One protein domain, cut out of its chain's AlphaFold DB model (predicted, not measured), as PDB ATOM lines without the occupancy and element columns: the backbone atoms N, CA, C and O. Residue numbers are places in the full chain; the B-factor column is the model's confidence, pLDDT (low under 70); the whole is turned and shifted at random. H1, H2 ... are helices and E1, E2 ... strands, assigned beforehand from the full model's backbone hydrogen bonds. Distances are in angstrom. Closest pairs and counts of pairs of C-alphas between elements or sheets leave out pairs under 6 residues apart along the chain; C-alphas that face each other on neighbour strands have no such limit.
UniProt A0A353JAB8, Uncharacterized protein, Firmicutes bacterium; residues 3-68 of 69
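This is residues 3 to 68 of the 69 residues of an uncharacterized protein of Firmicutes bacterium (UniProt A0A353JAB8). Helices H1 and H3 meet steeply in the middle, with a small mixed sheet, E1 E3 E2, towards one end and H2 towards the other. The printed part has 66 residues with three named helices and three named strands, ordered E1 H1 H2 H3 E2 E3; the class is mixed. It is compact, radius of gyration of the C-alphas 11.3 A, spans 34 by 21 by 16 A.

E1, residues 3 to 5, is parallel to E3, residues 63 to 67; N 3 and O 64 are 2.8 A apart. H1, residues 11 to 20, touches H3, residues 40 to 52, at a steep tilt of 59 degrees; C-alphas 11 and 50 are closest, 5.7 A. H2, residues 22 to 32, touches H1 only at the corner. E2, residues 57 to 60, forms a hairpin with E3; N 58 and O 65 are 2.9 A apart. Every O i to N i+4 pair is within hydrogen-bond range in H1 and H2, 7 of 9 in H3.

H3 measures 16.4 A. C-alpha 3 is at (167.260, 172.387, 254.790), C-alpha 67 at (159.174, 174.974, 256.230).

The printed part has no cut; pLDDT is under 70 at residues 7 and 34 to 38.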
ATOM      1  N   ILE A   3     167.754 173.579 254.107       81.12
ATOM      2  CA  ILE A   3     167.260 172.387 254.790       81.12
ATOM      3  C   ILE A   3     165.756 172.555 254.913       81.12
ATOM      4  O   ILE A   3     165.280 173.549 255.460       81.12
ATOM      5  N   TYR A   4     165.018 171.587 254.395       80.44
ATOM      6  CA  TYR A   4     163.569 171.585 254.489       80.44
ATOM      7  C   TYR A   4     163.158 170.799 255.728       80.44
ATOM      8  O   TYR A   4     163.638 169.684 255.934       80.44
ATOM      9  N   PHE A   5     162.306 171.389 256.558       75.00
ATOM     10  CA  PHE A   5     161.737 170.736 257.732       75.00
ATOM     11  C   PHE A   5     160.212 170.802 257.671       75.00
ATOM     12  O   PHE A   5     159.639 171.647 256.987       75.00
ATOM     13  N   THR A   6     159.555 169.890 258.372       74.12
ATOM     14  CA  THR A   6     158.096 169.852 258.507       74.12
ATOM     15  C   THR A   6     157.699 170.307 259.906       74.12
ATOM     16  O   THR A   6     158.494 170.216 260.842       74.12
ATOM     17  N   ASN A   7     156.439 170.698 260.094       68.38
ATOM     18  CA  ASN A   7     155.899 171.056 261.416       68.38
ATOM     19  C   ASN A   7     155.883 169.893 262.422       68.38
ATOM     20  O   ASN A   7     155.554 170.094 263.588       68.38
ATOM     21  N   GLN A   8     156.228 168.680 261.981       73.00
ATOM     22  CA  GLN A   8     156.399 167.515 262.844       73.00
ATOM     23  C   GLN A   8     157.806 167.419 263.447       73.00
ATOM     24  O   GLN A   8     157.981 166.709 264.432       73.00
ATOM     25  N   ASN A   9     158.801 168.123 262.894       81.56
ATOM     26  CA  ASN A   9     160.153 168.094 263.439       81.56
ATOM     27  C   ASN A   9     160.201 168.813 264.789       81.56
ATOM     28  O   ASN A   9     159.774 169.957 264.932       81.56
ATOM     29  N   THR A  10     160.762 168.144 265.787       86.12
ATOM     30  CA  THR A  10     160.967 168.706 267.118       86.12
ATOM     31  C   THR A  10     162.188 169.625 267.146       86.12
ATOM     32  O   THR A  10     163.131 169.497 266.362       86.12
ATOM     33  N   THR A  11     162.222 170.534 268.123       85.50
ATOM     34  CA  THR A  11     163.403 171.379 268.369       85.50
ATOM     35  C   THR A  11     164.652 170.547 268.656       85.50
ATOM     36  O   THR A  11     165.761 170.965 268.327       85.50
ATOM     37  N   GLU A  12     164.488 169.361 269.243       86.94
ATOM     38  CA  GLU A  12     165.570 168.418 269.508       86.94
ATOM     39  C   GLU A  12     166.163 167.841 268.226       86.94
ATOM     40  O   GLU A  12     167.381 167.864 268.079       86.94
ATOM     41  N   GLU A  13     165.332 167.415 267.275       88.00
ATOM     42  CA  GLU A  13     165.788 166.888 265.984       88.00
ATOM     43  C   GLU A  13     166.524 167.947 265.162       88.00
ATOM     44  O   GLU A  13     167.603 167.683 264.633       88.00
ATOM     45  N   ILE A  14     165.996 169.174 265.112       87.81
ATOM     46  CA  ILE A  14     166.663 170.283 264.416       87.81
ATOM     47  C   ILE A  14     167.997 170.626 265.093       87.81
ATOM     48  O   ILE A  14     169.004 170.841 264.417       87.81
ATOM     49  N   THR A  15     168.046 170.619 266.428       88.62
ATOM     50  CA  THR A  15     169.300 170.848 267.164       88.62
ATOM     51  C   THR A  15     170.298 169.716 266.916       88.62
ATOM     52  O   THR A  15     171.464 169.981 266.634       88.62
ATOM     53  N   ALA A  16     169.864 168.458 266.965       88.75
ATOM     54  CA  ALA A  16     170.713 167.307 266.676       88.75
ATOM     55  C   ALA A  16     171.282 167.373 265.250       88.75
ATOM     56  O   ALA A  16     172.465 167.107 265.054       88.75
ATOM     57  N   TYR A  17     170.481 167.818 264.278       89.44
ATOM     58  CA  TYR A  17     170.932 168.043 262.906       89.44
ATOM     59  C   TYR A  17     171.993 169.152 262.806       89.44
ATOM     60  O   TYR A  17     173.018 168.981 262.152       89.44
ATOM     61  N   ILE A  18     171.803 170.286 263.489       88.81
ATOM     62  CA  ILE A  18     172.820 171.352 263.549       88.81
ATOM     63  C   ILE A  18     174.152 170.794 264.072       88.81
ATOM     64  O   ILE A  18     175.212 171.094 263.524       88.81
ATOM     65  N   PHE A  19     174.100 169.964 265.116       88.12
ATOM     66  CA  PHE A  19     175.288 169.379 265.739       88.12
ATOM     67  C   PHE A  19     175.877 168.184 264.972       88.12
ATOM     68  O   PHE A  19     177.026 167.819 265.236       88.12
ATOM     69  N   SER A  20     175.146 167.593 264.020       89.94
ATOM     70  CA  SER A  20     175.664 166.533 263.146       89.94
ATOM     71  C   SER A  20     176.504 167.084 261.987       89.94
ATOM     72  O   SER A  20     177.382 166.384 261.485       89.94
ATOM     73  N   ILE A  21     176.303 168.351 261.605       91.62
ATOM     74  CA  ILE A  21     177.101 169.049 260.592       91.62
ATOM     75  C   ILE A  21     178.347 169.667 261.263       91.62
ATOM     76  O   ILE A  21     178.203 170.595 262.061       91.62
ATOM     77  N   PRO A  22     179.587 169.244 260.932       90.62
ATOM     78  CA  PRO A  22     180.794 169.700 261.631       90.62
ATOM     79  C   PRO A  22     180.987 171.220 261.639       90.62
ATOM     80  O   PRO A  22     181.269 171.794 262.687       90.62
ATOM     81  N   SER A  23     180.760 171.883 260.503       90.94
ATOM     82  CA  SER A  23     180.924 173.335 260.367       90.94
ATOM     83  C   SER A  23     179.870 174.135 261.137       90.94
ATOM     84  O   SER A  23     180.177 175.179 261.711       90.94
ATOM     85  N   ALA A  24     178.626 173.651 261.185       89.25
ATOM     86  CA  ALA A  24     177.564 174.276 261.965       89.25
ATOM     87  C   ALA A  24     177.769 174.032 263.466       89.25
ATOM     88  O   ALA A  24     177.582 174.949 264.260       89.25
ATOM     89  N   ARG A  25     178.239 172.838 263.851       89.50
ATOM     90  CA  ARG A  25     178.639 172.507 265.223       89.50
ATOM     91  C   ARG A  25     179.766 173.408 265.718       89.50
ATOM     92  O   ARG A  25     179.664 173.930 266.820       89.50
ATOM     93  N   GLU A  26     180.823 173.599 264.933       89.50
ATOM     94  CA  GLU A  26     181.932 174.490 265.299       89.50
ATOM     95  C   GLU A  26     181.449 175.927 265.480       89.50
ATOM     96  O   GLU A  26     181.716 176.522 266.520       89.50
ATOM     97  N   LYS A  27     180.636 176.440 264.547       88.69
ATOM     98  CA  LYS A  27     180.013 177.766 264.674       88.69
ATOM     99  C   LYS A  27     179.109 177.881 265.895       88.69
ATOM    100  O   LYS A  27     179.142 178.901 266.575       88.69
ATOM    101  N   ALA A  28     178.302 176.863 266.184       86.44
ATOM    102  CA  ALA A  28     177.447 176.827 267.364       86.44
ATOM    103  C   ALA A  28     178.292 176.849 268.645       86.44
ATOM    104  O   ALA A  28     178.073 177.682 269.521       86.44
ATOM    105  N   ILE A  29     179.313 175.996 268.733       85.50
ATOM    106  CA  ILE A  29     180.228 175.971 269.873       85.50
ATOM    107  C   ILE A  29     180.941 177.313 270.015       85.50
ATOM    108  O   ILE A  29     180.990 177.816 271.126       85.50
ATOM    109  N   GLU A  30     181.441 177.915 268.937       86.31
ATOM    110  CA  GLU A  30     182.123 179.215 268.954       86.31
ATOM    111  C   GLU A  30     181.196 180.343 269.422       86.31
ATOM    112  O   GLU A  30     181.551 181.088 270.336       86.31
ATOM    113  N   THR A  31     179.978 180.405 268.871       83.38
ATOM    114  CA  THR A  31     178.958 181.406 269.227       83.38
ATOM    115  C   THR A  31     178.646 181.371 270.724       83.38
ATOM    116  O   THR A  31     178.480 182.412 271.355       83.38
ATOM    117  N   PHE A  32     178.623 180.175 271.321       79.19
ATOM    118  CA  PHE A  32     178.295 179.982 272.735       79.19
ATOM    119  C   PHE A  32     179.499 179.655 273.623       79.19
ATOM    120  O   PHE A  32     179.311 179.418 274.817       79.19
ATOM    121  N   LYS A  33     180.729 179.704 273.096       72.25
ATOM    122  CA  LYS A  33     181.977 179.386 273.819       72.25
ATOM    123  C   LYS A  33     182.189 180.304 275.021       72.25
ATOM    124  O   LYS A  33     182.739 179.877 276.030       72.25
ATOM    125  N   ASN A  34     181.714 181.544 274.904       66.75
ATOM    126  CA  ASN A  34     181.766 182.566 275.950       66.75
ATOM    127  C   ASN A  34     180.469 182.666 276.759       66.75
ATOM    128  O   ASN A  34     180.386 183.469 277.687       66.75
ATOM    129  N   SER A  35     179.445 181.877 276.425       62.91
ATOM    130  CA  SER A  35     178.274 181.788 277.284       62.91
ATOM    131  C   SER A  35     178.671 180.999 278.530       62.91
ATOM    132  O   SER A  35     179.212 179.900 278.441       62.91
ATOM    133  N   SER A  36     178.366 181.515 279.717       59.25
ATOM    134  CA  SER A  36     178.561 180.813 280.998       59.25
ATOM    135  C   SER A  36     177.698 179.540 281.122       59.25
ATOM    136  O   SER A  36     177.670 178.888 282.168       59.25
ATOM    137  N   SER A  37     176.977 179.172 280.059       58.91
ATOM    138  CA  SER A  37     176.165 177.974 279.965       58.91
ATOM    139  C   SER A  37     177.059 176.760 279.727       58.91
ATOM    140  O   SER A  37     177.460 176.458 278.605       58.91
ATOM    141  N   LYS A  38     177.268 175.963 280.780       59.25
ATOM    142  CA  LYS A  38     177.827 174.599 280.679       59.25
ATOM    143  C   LYS A  38     176.998 173.667 279.771       59.25
ATOM    144  O   LYS A  38     177.384 172.522 279.563       59.25
ATOM    145  N   LYS A  39     175.858 174.129 279.239       72.62
ATOM    146  CA  LYS A  39     174.913 173.355 278.431       72.62
ATOM    147  C   LYS A  39     174.542 174.078 277.130       72.62
ATOM    148  O   LYS A  39     173.371 174.360 276.883       72.62
ATOM    149  N   CYS A  40     175.542 174.349 276.292       77.62
ATOM    150  CA  CYS A  40     175.380 174.937 274.955       77.62
ATOM    151  C   CYS A  40     174.246 174.268 274.145       77.62
ATOM    152  O   CYS A  40     173.351 174.954 273.655       77.62
ATOM    153  N   PHE A  41     174.198 172.930 274.118       78.88
ATOM    154  CA  PHE A  41     173.134 172.184 273.434       78.88
ATOM    155  C   PHE A  41     171.732 172.474 273.997       78.88
ATOM    156  O   PHE A  41     170.813 172.769 273.236       78.88
ATOM    157  N   GLU A  42     171.546 172.432 275.326       81.12
ATOM    158  CA  GLU A  42     170.231 172.719 275.922       81.12
ATOM    159  C   GLU A  42     169.793 174.166 275.676       81.12
ATOM    160  O   GLU A  42     168.604 174.403 275.463       81.12
ATOM    161  N   TYR A  43     170.734 175.113 275.688       83.62
ATOM    162  CA  TYR A  43     170.444 176.519 275.426       83.62
ATOM    163  C   TYR A  43     169.960 176.729 273.986       83.62
ATOM    164  O   TYR A  43     168.879 177.278 273.775       83.62
ATOM    165  N   ILE A  44     170.706 176.213 273.005       84.75
ATOM    166  CA  ILE A  44     170.346 176.301 271.583       84.75
ATOM    167  C   ILE A  44     168.992 175.633 271.326       84.75
ATOM    168  O   ILE A  44     168.133 176.227 270.679       84.75
ATOM    169  N   ARG A  45     168.769 174.436 271.887       84.12
ATOM    170  CA  ARG A  45     167.508 173.697 271.735       84.12
ATOM    171  C   ARG A  45     166.311 174.486 272.264       84.12
ATOM    172  O   ARG A  45     165.302 174.624 271.577       84.12
ATOM    173  N   ARG A  46     166.401 174.981 273.505       81.38
ATOM    174  CA  ARG A  46     165.261 175.603 274.201       81.38
ATOM    175  C   ARG A  46     164.979 177.030 273.747       81.38
ATOM    176  O   ARG A  46     163.820 177.433 273.783       81.38
ATOM    177  N   HIS A  47     166.003 177.780 273.349       83.62
ATOM    178  CA  HIS A  47     165.871 179.206 273.060       83.62
ATOM    179  C   HIS A  47     165.986 179.500 271.570       83.62
ATOM    180  O   HIS A  47     165.014 179.959 270.977       83.62
ATOM    181  N   GLU A  48     167.131 179.198 270.962       84.19
ATOM    182  CA  GLU A  48     167.416 179.602 269.583       84.19
ATOM    183  C   GLU A  48     166.525 178.855 268.587       84.19
ATOM    184  O   GLU A  48     165.742 179.470 267.867       84.19
ATOM    185  N   VAL A  49     166.575 177.520 268.602       84.50
ATOM    186  CA  VAL A  49     165.834 176.670 267.657       84.50
ATOM    187  C   VAL A  49     164.331 176.791 267.883       84.50
ATOM    188  O   VAL A  49     163.590 177.057 266.944       84.50
ATOM    189  N   SER A  50     163.878 176.687 269.135       85.00
ATOM    190  CA  SER A  50     162.460 176.846 269.499       85.00
ATOM    191  C   SER A  50     161.864 178.180 269.044       85.00
ATOM    192  O   SER A  50     160.734 178.236 268.556       85.00
ATOM    193  N   ARG A  51     162.618 179.279 269.176       85.19
ATOM    194  CA  ARG A  51     162.161 180.597 268.729       85.19
ATOM    195  C   ARG A  51     162.190 180.717 267.210       85.19
ATOM    196  O   ARG A  51     161.255 181.280 266.646       85.19
ATOM    197  N   ALA A  52     163.238 180.209 266.569       85.00
ATOM    198  CA  ALA A  52     163.425 180.307 265.129       85.00
ATOM    199  C   ALA A  52     162.390 179.477 264.348       85.00
ATOM    200  O   ALA A  52     161.843 179.970 263.368       85.00
ATOM    201  N   MET A  53     162.011 178.299 264.856       82.19
ATOM    202  CA  MET A  53     160.969 177.431 264.280       82.19
ATOM    203  C   MET A  53     159.563 178.048 264.230       82.19
ATOM    204  O   MET A  53     158.680 177.490 263.592       82.19
ATOM    205  N   LYS A  54     159.329 179.197 264.878       83.62
ATOM    206  CA  LYS A  54     158.074 179.956 264.724       83.62
ATOM    207  C   LYS A  54     158.001 180.727 263.406       83.62
ATOM    208  O   LYS A  54     156.959 181.301 263.101       83.62
ATOM    209  N   GLN A  55     159.113 180.821 262.683       84.62
ATOM    210  CA  GLN A  55     159.182 181.466 261.383       84.62
ATOM    211  C   GLN A  55     159.147 180.402 260.280       84.62
ATOM    212  O   GLN A  55     159.765 179.349 260.440       84.62
ATOM    213  N   PRO A  56     158.493 180.691 259.141       83.19
ATOM    214  CA  PRO A  56     158.457 179.777 257.996       83.19
ATOM    215  C   PRO A  56     159.847 179.565 257.374       83.19
ATOM    216  O   PRO A  56     160.086 178.597 256.657       83.19
ATOM    217  N   GLU A  57     160.782 180.478 257.638       89.31
ATOM    218  CA  GLU A  57     162.178 180.377 257.235       89.31
ATOM    219  C   GLU A  57     163.067 181.049 258.282       89.31
ATOM    220  O   GLU A  57     162.769 182.152 258.737       89.31
ATOM    221  N   PHE A  58     164.173 180.403 258.653       88.50
ATOM    222  CA  PHE A  58     165.153 180.961 259.581       88.50
ATOM    223  C   PHE A  58     166.562 180.445 259.294       88.50
ATOM    224  O   PHE A  58     166.747 179.378 258.716       88.50
ATOM    225  N   THR A  59     167.585 181.192 259.714       89.19
ATOM    226  CA  THR A  59     168.987 180.773 259.571       89.19
ATOM    227  C   THR A  59     169.650 180.650 260.937       89.19
ATOM    228  O   THR A  59     169.642 181.600 261.713       89.19
ATOM    229  N   LEU A  60     170.256 179.496 261.216       87.88
ATOM    230  CA  LEU A  60     171.025 179.228 262.430       87.88
ATOM    231  C   LEU A  60     172.370 178.599 262.068       87.88
ATOM    232  O   LEU A  60     172.432 177.634 261.314       87.88
ATOM    233  N   PHE A  61     173.461 179.159 262.595       89.69
ATOM    234  CA  PHE A  61     174.831 178.636 262.434       89.69
ATOM    235  C   PHE A  61     175.262 178.394 260.973       89.69
ATOM    236  O   PHE A  61     176.073 177.519 260.679       89.69
ATOM    237  N   GLY A  62     174.737 179.196 260.037       84.94
ATOM    238  CA  GLY A  62     175.007 179.070 258.597       84.94
ATOM    239  C   GLY A  62     174.151 178.026 257.870       84.94
ATOM    240  O   GLY A  62     174.396 177.750 256.693       84.94
ATOM    241  N   LEU A  63     173.157 177.462 258.551       88.50
ATOM    242  CA  LEU A  63     172.146 176.575 257.994       88.50
ATOM    243  C   LEU A  63     170.827 177.335 257.862       88.50
ATOM    244  O   LEU A  63     170.364 177.928 258.834       88.50
ATOM    245  N   THR A  64     170.232 177.321 256.672       90.31
ATOM    246  CA  THR A  64     168.933 177.956 256.420       90.31
ATOM    247  C   THR A  64     167.862 176.880 256.407       90.31
ATOM    248  O   THR A  64     167.899 175.975 255.574       90.31
ATOM    249  N   PHE A  65     166.926 176.982 257.338       88.38
ATOM    250  CA  PHE A  65     165.796 176.088 257.514       88.38
ATOM    251  C   PHE A  65     164.562 176.720 256.884       88.38
ATOM    252  O   PHE A  65     164.267 177.883 257.156       88.38
ATOM    253  N   LYS A  66     163.853 175.964 256.047       89.00
ATOM    254  CA  LYS A  66     162.604 176.381 255.403       89.00
ATOM    255  C   LYS A  66     161.521 175.355 255.696       89.00
ATOM    256  O   LYS A  66     161.759 174.157 255.549       89.00
ATOM    257  N   GLU A  67     160.348 175.823 256.086       82.38
ATOM    258  CA  GLU A  67     159.174 174.974 256.230       82.38
ATOM    259  C   GLU A  67     158.794 174.422 254.846       82.38
ATOM    260  O   GLU A  67     158.640 175.170 253.873       82.38
ATOM    261  N   ALA A  68     158.711 173.098 254.735       77.75
ATOM    262  CA  ALA A  68     158.200 172.441 253.543       77.75
ATOM    263  C   ALA A  68     156.685 172.688 253.468       77.75
ATOM    264  O   ALA A  68     155.955 172.292 254.376       77.75
TER     265      ALA A  68